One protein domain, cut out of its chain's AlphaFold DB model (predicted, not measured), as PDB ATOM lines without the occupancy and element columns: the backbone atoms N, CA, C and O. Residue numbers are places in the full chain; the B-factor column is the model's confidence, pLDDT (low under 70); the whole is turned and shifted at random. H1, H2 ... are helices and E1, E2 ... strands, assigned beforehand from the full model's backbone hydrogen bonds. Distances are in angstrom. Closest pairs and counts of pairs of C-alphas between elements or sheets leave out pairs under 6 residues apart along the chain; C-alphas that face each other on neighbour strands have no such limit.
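What this domain is: This is residues 76 to 145 of the 145 residues of an uncharacterized protein of Bradyrhizobium sp. 323S2 (UniProt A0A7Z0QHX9). A two-stranded hairpin, E1 and E2, has a long unnamed stretch, residues 76 to 99, looping along it and at one end, and the short helix H1 packs beside E1. A second helix, H2, reaches away from this body as an arm, and residues 137 to 145 stick out. The printed part has 70 residues, with two named strands and two named helices in the order E1, E2, H1, H2; the sheet E1 - E2 is antiparallel. The class is mixed, helices and strands, with under half of the residues in named elements. The whole is only just loose, close to compact, with a radius of gyration of the C-alphas of 13.8 A and spans of 42 by 28 by 14 A.

How they stand to each other: After residues 76 to 99, E1, residues 100 to 104, and E2, residues 111 to 116, form a hairpin, antiparallel at 150 degrees. N 101 and O 115 are within hydrogen-bond range at 2.7 A, as are N 103 and O 113 at 2.9 A. H1, residues 117 to 125, has its closest C-alphas to E1 at His 117 and Cys 101, 6.2 A apart. E2 and H1 are near each other, with 5 pairs of C-alphas within 10 A. H2, residues 130 to 141, is apart from E1 and E2, and only just apart from H1, at 8.5 A between closest C-alphas. In H1 and H2 every O i to N i+4 pair is within hydrogen-bond range.

Where its parts are: E1 begins at C-alpha 100, (142.060, 158.137, 157.500), and is 12.8 A long; E2 is 14.9 A. H1 is 12.1 A long. H2 is 16.5 A long and ends at C-alpha 141, (166.232, 159.779, 174.374).

The domain as a whole: The C-alphas of Thr 79 and Ala 145, the two farthest apart, are 43.7 A apart. The printed part has no cut, and no link between named elements is long. Residue 145, the chain's last, is the one printed residue with pLDDT under 70.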
ATOM      1  N   ALA A  76     144.286 177.796 158.010       93.75
ATOM      2  CA  ALA A  76     144.111 177.741 156.573       93.75
ATOM      3  C   ALA A  76     143.341 176.479 156.161       93.75
ATOM      4  O   ALA A  76     143.528 175.394 156.713       93.75
ATOM      5  N   GLU A  77     142.457 176.626 155.177       92.50
ATOM      6  CA  GLU A  77     141.701 175.511 154.615       92.50
ATOM      7  C   GLU A  77     142.564 174.717 153.628       92.50
ATOM      8  O   GLU A  77     143.231 175.290 152.769       92.50
ATOM      9  N   CYS A  78     142.511 173.387 153.711       93.56
ATOM     10  CA  CYS A  78     143.098 172.521 152.694       93.56
ATOM     11  C   CYS A  78     142.139 172.359 151.513       93.56
ATOM     12  O   CYS A  78     141.150 171.627 151.598       93.56
ATOM     13  N   THR A  79     142.455 173.004 150.397       92.81
ATOM     14  CA  THR A  79     141.652 172.964 149.166       92.81
ATOM     15  C   THR A  79     142.120 171.896 148.181       92.81
ATOM     16  O   THR A  79     141.315 171.385 147.406       92.81
ATOM     17  N   GLU A  80     143.398 171.518 148.235       94.25
ATOM     18  CA  GLU A  80     144.025 170.590 147.292       94.25
ATOM     19  C   GLU A  80     144.529 169.339 148.014       94.25
ATOM     20  O   GLU A  80     145.383 169.420 148.895       94.25
ATOM     21  N   TYR A  81     144.001 168.169 147.650       96.38
ATOM     22  CA  TYR A  81     144.426 166.884 148.205       96.38
ATOM     23  C   TYR A  81     144.146 165.730 147.225       96.38
ATOM     24  O   TYR A  81     143.105 165.721 146.564       96.38
ATOM     25  N   PRO A  82     145.053 164.740 147.119       95.75
ATOM     26  CA  PRO A  82     144.833 163.540 146.312       95.75
ATOM     27  C   PRO A  82     143.781 162.627 146.963       95.75
ATOM     28  O   PRO A  82     143.485 162.802 148.139       95.75
ATOM     29  N   PRO A  83     143.228 161.620 146.264       96.31
ATOM     30  CA  PRO A  83     142.392 160.607 146.907       96.31
ATOM     31  C   PRO A  83     143.169 159.825 147.990       96.31
ATOM     32  O   PRO A  83     144.390 159.671 147.888       96.31
ATOM     33  N   PRO A  84     142.481 159.299 149.024       95.12
ATOM     34  CA  PRO A  84     143.121 158.489 150.056       95.12
ATOM     35  C   PRO A  84     143.718 157.195 149.481       95.12
ATOM     36  O   PRO A  84     143.189 156.653 148.506       95.12
ATOM     37  N   PRO A  85     144.803 156.675 150.085       94.38
ATOM     38  CA  PRO A  85     145.466 155.466 149.610       94.38
ATOM     39  C   PRO A  85     144.551 154.242 149.735       94.38
ATOM     40  O   PRO A  85     143.811 154.094 150.709       94.38
ATOM     41  N   SER A  86     144.637 153.336 148.760       95.00
ATOM     42  CA  SER A  86     143.800 152.130 148.692       95.00
ATOM     43  C   SER A  86     144.069 151.130 149.819       95.00
ATOM     44  O   SER A  86     143.173 150.378 150.197       95.00
ATOM     45  N   ASP A  87     145.276 151.135 150.383       94.50
ATOM     46  CA  ASP A  87     145.679 150.254 151.482       94.50
ATOM     47  C   ASP A  87     145.276 150.774 152.874       94.50
ATOM     48  O   ASP A  87     145.526 150.108 153.878       94.50
ATOM     49  N   ASN A  88     144.657 151.961 152.944       95.69
ATOM     50  CA  ASN A  88     144.231 152.620 154.177       95.69
ATOM     51  C   ASN A  88     145.329 152.752 155.255       95.69
ATOM     52  O   ASN A  88     145.026 152.807 156.455       95.69
ATOM     53  N   LYS A  89     146.608 152.823 154.867       97.25
ATOM     54  CA  LYS A  89     147.710 152.970 155.827       97.25
ATOM     55  C   LYS A  89     147.974 154.421 156.197       97.25
ATOM     56  O   LYS A  89     147.903 155.340 155.386       97.25
ATOM     57  N   CYS A  90     148.310 154.628 157.466       98.00
ATOM     58  CA  CYS A  90     148.728 155.928 157.975       98.00
ATOM     59  C   CYS A  90     150.129 156.305 157.474       98.00
ATOM     60  O   CYS A  90     151.057 155.513 157.609       98.00
ATOM     61  N   ALA A  91     150.318 157.551 157.031       97.69
ATOM     62  CA  ALA A  91     151.625 158.041 156.585       97.69
ATOM     63  C   ALA A  91     152.695 158.127 157.698       97.69
ATOM     64  O   ALA A  91     153.877 158.144 157.383       97.69
ATOM     65  N   ILE A  92     152.299 158.166 158.980       97.06
ATOM     66  CA  ILE A  92     153.228 158.244 160.125       97.06
ATOM     67  C   ILE A  92     153.546 156.862 160.703       97.06
ATOM     68  O   ILE A  92     154.706 156.513 160.853       97.06
ATOM     69  N   CYS A  93     152.531 156.082 161.096       97.19
ATOM     70  CA  CYS A  93     152.763 154.804 161.785       97.19
ATOM     71  C   CYS A  93     152.678 153.577 160.870       97.19
ATOM     72  O   CYS A  93     152.918 152.467 161.336       97.19
ATOM     73  N   HIS A  94     152.280 153.758 159.607       96.69
ATOM     74  CA  HIS A  94     152.140 152.708 158.588       96.69
ATOM     75  C   HIS A  94     151.163 151.573 158.929       96.69
ATOM     76  O   HIS A  94     151.087 150.573 158.218       96.69
ATOM     77  N   LEU A  95     150.370 151.737 159.989       96.31
ATOM     78  CA  LEU A  95     149.305 150.809 160.341       96.31
ATOM     79  C   LEU A  95     148.047 151.108 159.525       96.31
ATOM     80  O   LEU A  95     147.711 152.274 159.287       96.31
ATOM     81  N   GLU A  96     147.342 150.045 159.145       95.31
ATOM     82  CA  GLU A  96     146.019 150.124 158.530       95.31
ATOM     83  C   GLU A  96     145.017 150.749 159.511       95.31
ATOM     84  O   GLU A  96     144.973 150.413 160.701       95.31
ATOM     85  N   ALA A  97     144.200 151.674 159.014       94.00
ATOM     86  CA  ALA A  97     143.168 152.339 159.788       94.00
ATOM     87  C   ALA A  97     141.816 152.232 159.083       94.00
ATOM     88  O   ALA A  97     141.693 152.548 157.909       94.00
ATOM     89  N   GLY A  98     140.754 151.914 159.829       90.50
ATOM     90  CA  GLY A  98     139.399 151.877 159.258       90.50
ATOM     91  C   GLY A  98     138.899 153.232 158.729       90.50
ATOM     92  O   GLY A  98     137.906 153.283 158.012       90.50
ATOM     93  N   ARG A  99     139.558 154.337 159.100       93.81
ATOM     94  CA  ARG A  99     139.346 155.666 158.523       93.81
ATOM     95  C   ARG A  99     140.612 156.507 158.645       93.81
ATOM     96  O   ARG A  99     141.166 156.636 159.741       93.81
ATOM     97  N   LEU A 100     140.991 157.146 157.543       97.44
ATOM     98  CA  LEU A 100     142.060 158.137 157.500       97.44
ATOM     99  C   LEU A 100     141.516 159.563 157.677       97.44
ATOM    100  O   LEU A 100     140.372 159.880 157.341       97.44
ATOM    101  N   CYS A 101     142.345 160.408 158.273       96.69
ATOM    102  CA  CYS A 101     142.165 161.840 158.438       96.69
ATOM    103  C   CYS A 101     143.077 162.543 157.433       96.69
ATOM    104  O   CYS A 101     144.228 162.144 157.278       96.69
ATOM    105  N   LEU A 102     142.548 163.557 156.754       96.75
ATOM    106  CA  LEU A 102     143.334 164.447 155.912       96.75
ATOM    107  C   LEU A 102     144.103 165.399 156.829       96.75
ATOM    108  O   LEU A 102     143.484 166.165 157.570       96.75
ATOM    109  N   ASP A 103     145.426 165.326 156.774       96.88
ATOM    110  CA  ASP A 103     146.333 166.194 157.512       96.88
ATOM    111  C   ASP A 103     146.926 167.251 156.575       96.88
ATOM    112  O   ASP A 103     147.345 166.958 155.449       96.88
ATOM    113  N   HIS A 104     146.929 168.492 157.044       95.75
ATOM    114  CA  HIS A 104     147.430 169.648 156.319       95.75
ATOM    115  C   HIS A 104     148.060 170.628 157.297       95.75
ATOM    116  O   HIS A 104     147.755 170.632 158.486       95.75
ATOM    117  N   ASP A 105     148.951 171.448 156.769       94.12
ATOM    118  CA  ASP A 105     149.566 172.533 157.504       94.12
ATOM    119  C   ASP A 105     148.529 173.639 157.768       94.12
ATOM    120  O   ASP A 105     147.892 174.140 156.841       94.12
ATOM    121  N   HIS A 106     148.330 173.999 159.038       92.88
ATOM    122  CA  HIS A 106     147.307 174.968 159.434       92.88
ATOM    123  C   HIS A 106     147.656 176.425 159.089       92.88
ATOM    124  O   HIS A 106     146.774 177.273 159.175       92.88
ATOM    125  N   GLU A 107     148.893 176.746 158.710       93.31
ATOM    126  CA  GLU A 107     149.275 178.104 158.300       93.31
ATOM    127  C   GLU A 107     149.094 178.292 156.790       93.31
ATOM    128  O   GLU A 107     148.616 179.327 156.332       93.31
ATOM    129  N   THR A 108     149.449 177.269 156.013       94.31
ATOM    130  CA  THR A 108     149.497 177.335 154.545       94.31
ATOM    131  C   THR A 108     148.338 176.623 153.853       94.31
ATOM    132  O   THR A 108     148.116 176.835 152.664       94.31
ATOM    133  N   GLY A 109     147.623 175.741 154.552       94.81
ATOM    134  CA  GLY A 109     146.595 174.871 153.974       94.81
ATOM    135  C   GLY A 109     147.180 173.719 153.152       94.81
ATOM    136  O   GLY A 109     146.434 172.921 152.586       94.81
ATOM    137  N   LYS A 110     148.512 173.599 153.074       96.94
ATOM    138  CA  LYS A 110     149.177 172.605 152.234       96.94
ATOM    139  C   LYS A 110     148.948 171.200 152.779       96.94
ATOM    140  O   LYS A 110     149.271 170.900 153.930       96.94
ATOM    141  N   PHE A 111     148.453 170.315 151.919       97.62
ATOM    142  CA  PHE A 111     148.303 168.899 152.229       97.62
ATOM    143  C   PHE A 111     149.646 168.258 152.616       97.62
ATOM    144  O   PHE A 111     150.646 168.405 151.909       97.62
ATOM    145  N   ARG A 112     149.653 167.519 153.733       97.06
ATOM    146  CA  ARG A 112     150.818 166.764 154.222       97.06
ATOM    147  C   ARG A 112     150.659 165.265 154.009       97.06
ATOM    148  O   ARG A 112     151.622 164.592 153.653       97.06
ATOM    149  N   GLY A 113     149.457 164.730 154.219       97.38
ATOM    150  CA  GLY A 113     149.220 163.300 154.066       97.38
ATOM    151  C   GLY A 113     147.925 162.807 154.694       97.38
ATOM    152  O   GLY A 113     147.126 163.559 155.251       97.38
ATOM    153  N   TYR A 114     147.741 161.491 154.632       98.31
ATOM    154  CA  TYR A 114     146.638 160.807 155.293       98.31
ATOM    155  C   TYR A 114     147.106 160.088 156.557       98.31
ATOM    156  O   TYR A 114     147.983 159.222 156.526       98.31
ATOM    157  N   LEU A 115     146.494 160.427 157.690       98.38
ATOM    158  CA  LEU A 115     146.875 159.922 159.007       98.38
ATOM    159  C   LEU A 115     145.755 159.107 159.648       98.38
ATOM    160  O   LEU A 115     144.575 159.407 159.489       98.38
ATOM    161  N   CYS A 116     146.096 158.097 160.449       97.94
ATOM    162  CA  CYS A 116     145.100 157.503 161.337       97.94
ATOM    163  C   CYS A 116     144.657 158.531 162.395       97.94
ATOM    164  O   CYS A 116     145.396 159.461 162.730       97.94
ATOM    165  N   HIS A 117     143.471 158.330 162.981       96.81
ATOM    166  CA  HIS A 117     142.930 159.234 164.003       96.81
ATOM    167  C   HIS A 117     143.907 159.499 165.164       96.81
ATOM    168  O   HIS A 117     144.023 160.633 165.625       96.81
ATOM    169  N   ASN A 118     144.634 158.471 165.613       96.81
ATOM    170  CA  ASN A 118     145.556 158.586 166.742       96.81
ATOM    171  C   ASN A 118     146.776 159.448 166.406       96.81
ATOM    172  O   ASN A 118     147.140 160.305 167.207       96.81
ATOM    173  N   CYS A 119     147.379 159.251 165.230       97.38
ATOM    174  CA  CYS A 119     148.516 160.052 164.780       97.38
ATOM    175  C   CYS A 119     148.110 161.512 164.564       97.38
ATOM    176  O   CYS A 119     148.772 162.399 165.090       97.38
ATOM    177  N   ASN A 120     146.980 161.757 163.891       97.31
ATOM    178  CA  ASN A 120     146.472 163.112 163.648       97.31
ATOM    179  C   ASN A 120     146.199 163.869 164.958       97.31
ATOM    180  O   ASN A 120     146.603 165.012 165.137       97.31
ATOM    181  N   MET A 121     145.513 163.222 165.906       95.69
ATOM    182  CA  MET A 121     145.250 163.809 167.223       95.69
ATOM    183  C   MET A 121     146.533 164.000 168.036       95.69
ATOM    184  O   MET A 121     146.639 164.971 168.782       95.69
ATOM    185  N   GLY A 122     147.482 163.068 167.927       96.50
ATOM    186  CA  GLY A 122     148.784 163.156 168.579       96.50
ATOM    187  C   GLY A 122     149.565 164.375 168.106       96.50
ATOM    188  O   GLY A 122     150.001 165.164 168.937       96.50
ATOM    189  N   LEU A 123     149.655 164.577 166.790       95.19
ATOM    190  CA  LEU A 123     150.346 165.718 166.193       95.19
ATOM    191  C   LEU A 123     149.758 167.055 166.671       95.19
ATOM    192  O   LEU A 123     150.489 167.894 167.198       95.19
ATOM    193  N   GLY A 124     148.429 167.201 166.628       93.00
ATOM    194  CA  GLY A 124     147.754 168.399 167.141       93.00
ATOM    195  C   GLY A 124     147.955 168.622 168.647       93.00
ATOM    196  O   GLY A 124     148.146 169.750 169.090       93.00
ATOM    197  N   LYS A 125     147.985 167.554 169.460       94.31
ATOM    198  CA  LYS A 125     148.273 167.648 170.907       94.31
ATOM    199  C   LYS A 125     149.705 168.075 171.215       94.31
ATOM    200  O   LYS A 125     149.943 168.631 172.283       94.31
ATOM    201  N   LEU A 126     150.635 167.804 170.305       94.50
ATOM    202  CA  LEU A 126     152.025 168.243 170.393       94.50
ATOM    203  C   LEU A 126     152.235 169.632 169.769       94.50
ATOM    204  O   LEU A 126     153.371 170.069 169.613       94.50
ATOM    205  N   GLY A 127     151.153 170.341 169.441       89.50
ATOM    206  CA  GLY A 127     151.198 171.712 168.942       89.50
ATOM    207  C   GLY A 127     151.575 171.833 167.470       89.50
ATOM    208  O   GLY A 127     151.867 172.940 167.040       89.50
ATOM    209  N   ASP A 128     151.585 170.719 166.729       90.94
ATOM    210  CA  ASP A 128     151.781 170.688 165.276       90.94
ATOM    211  C   ASP A 128     153.004 171.483 164.775       90.94
ATOM    212  O   ASP A 128     152.982 172.121 163.728       90.94
ATOM    213  N   CYS A 129     154.091 171.480 165.557       91.12
ATOM    214  CA  CYS A 129     155.290 172.246 165.241       91.12
ATOM    215  C   CYS A 129     156.573 171.449 165.498       91.12
ATOM    216  O   CYS A 129     156.729 170.759 166.513       91.12
ATOM    217  N   ILE A 130     157.538 171.586 164.584       93.38
ATOM    218  CA  ILE A 130     158.813 170.846 164.613       93.38
ATOM    219  C   ILE A 130     159.550 171.061 165.941       93.38
ATOM    220  O   ILE A 130     160.118 170.122 166.496       93.38
ATOM    221  N   GLY A 131     159.519 172.284 166.481       95.69
ATOM    222  CA  GLY A 131     160.182 172.618 167.742       95.69
ATOM    223  C   GLY A 131     159.681 171.790 168.927       95.69
ATOM    224  O   GLY A 131     160.490 171.283 169.704       95.69
ATOM    225  N   THR A 132     158.363 171.602 169.064       95.69
ATOM    226  CA  THR A 132     157.807 170.762 170.137       95.69
ATOM    227  C   THR A 132     158.121 169.290 169.911       95.69
ATOM    228  O   THR A 132     158.505 168.612 170.860       95.69
ATOM    229  N   ILE A 133     158.046 168.808 168.668       95.50
ATOM    230  CA  ILE A 133     158.384 167.415 168.342       95.50
ATOM    231  C   ILE A 133     159.844 167.098 168.686       95.50
ATOM    232  O   ILE A 133     160.108 166.086 169.332       95.50
ATOM    233  N   ARG A 134     160.787 167.993 168.360       96.62
ATOM    234  CA  ARG A 134     162.203 167.845 168.743       96.62
ATOM    235  C   ARG A 134     162.391 167.758 170.258       96.62
ATOM    236  O   ARG A 134     163.179 166.941 170.721       96.62
ATOM    237  N   ARG A 135     161.646 168.550 171.041       96.25
ATOM    238  CA  ARG A 135     161.688 168.469 172.514       96.25
ATOM    239  C   ARG A 135     161.126 167.151 173.048       96.25
ATOM    240  O   ARG A 135     161.659 166.633 174.021       96.25
ATOM    241  N   VAL A 136     160.072 166.614 172.428       95.44
ATOM    242  CA  VAL A 136     159.528 165.294 172.787       95.44
ATOM    243  C   VAL A 136     160.543 164.192 172.494       95.44
ATOM    244  O   VAL A 136     160.761 163.351 173.360       95.44
ATOM    245  N   LEU A 137     161.192 164.216 171.327       95.31
ATOM    246  CA  LEU A 137     162.240 163.253 170.973       95.31
ATOM    247  C   LEU A 137     163.396 163.294 171.983       95.31
ATOM    248  O   LEU A 137     163.681 162.282 172.614       95.31
ATOM    249  N   ALA A 138     163.954 164.482 172.232       95.88
ATOM    250  CA  ALA A 138     165.040 164.660 173.196       95.88
ATOM    251  C   ALA A 138     164.654 164.242 174.627       95.88
ATOM    252  O   ALA A 138     165.510 163.865 175.419       95.88
ATOM    253  N   TYR A 139     163.373 164.332 174.999       95.69
ATOM    254  CA  TYR A 139     162.892 163.837 176.288       95.69
ATOM    255  C   TYR A 139     162.881 162.304 176.354       95.69
ATOM    256  O   TYR A 139     163.233 161.757 177.397       95.69
ATOM    257  N   LEU A 140     162.492 161.623 175.271       94.31
ATOM    258  CA  LEU A 140     162.486 160.159 175.193       94.31
ATOM    259  C   LEU A 140     163.908 159.589 175.211       94.31
ATOM    260  O   LEU A 140     164.176 158.668 175.974       94.31
ATOM    261  N   GLU A 141     164.828 160.204 174.465       95.81
ATOM    262  CA  GLU A 141     166.232 159.779 174.374       95.81
ATOM    263  C   GLU A 141     166.960 159.795 175.729       95.81
ATOM    264  O   GLU A 141     167.919 159.057 175.915       95.81
ATOM    265  N   LYS A 142     166.484 160.559 176.724       93.56
ATOM    266  CA  LYS A 142     167.047 160.534 178.090       93.56
ATOM    267  C   LYS A 142     166.932 159.180 178.786       93.56
ATOM    268  O   LYS A 142     167.645 158.958 179.756       93.56
ATOM    269  N   ALA A 143     165.983 158.340 178.376       84.69
ATOM    270  CA  ALA A 143     165.790 157.007 178.941       84.69
ATOM    271  C   ALA A 143     166.550 155.916 178.170       84.69
ATOM    272  O   ALA A 143     166.681 154.808 178.684       84.69
ATOM    273  N   ASP A 144     167.025 156.238 176.964       71.69
ATOM    274  CA  ASP A 144     167.763 155.331 176.081       71.69
ATOM    275  C   ASP A 144     169.286 155.594 176.116       71.69
ATOM    276  O   ASP A 144     170.039 154.918 175.413       71.69
ATOM    277  N   ALA A 145     169.727 156.570 176.922       53.97
ATOM    278  CA  ALA A 145     171.124 156.953 177.140       53.97
ATOM    279  C   ALA A 145     171.716 156.341 178.419       53.97
ATOM    280  O   ALA A 145     170.977 156.223 179.425       53.97
TER     281      ALA A 145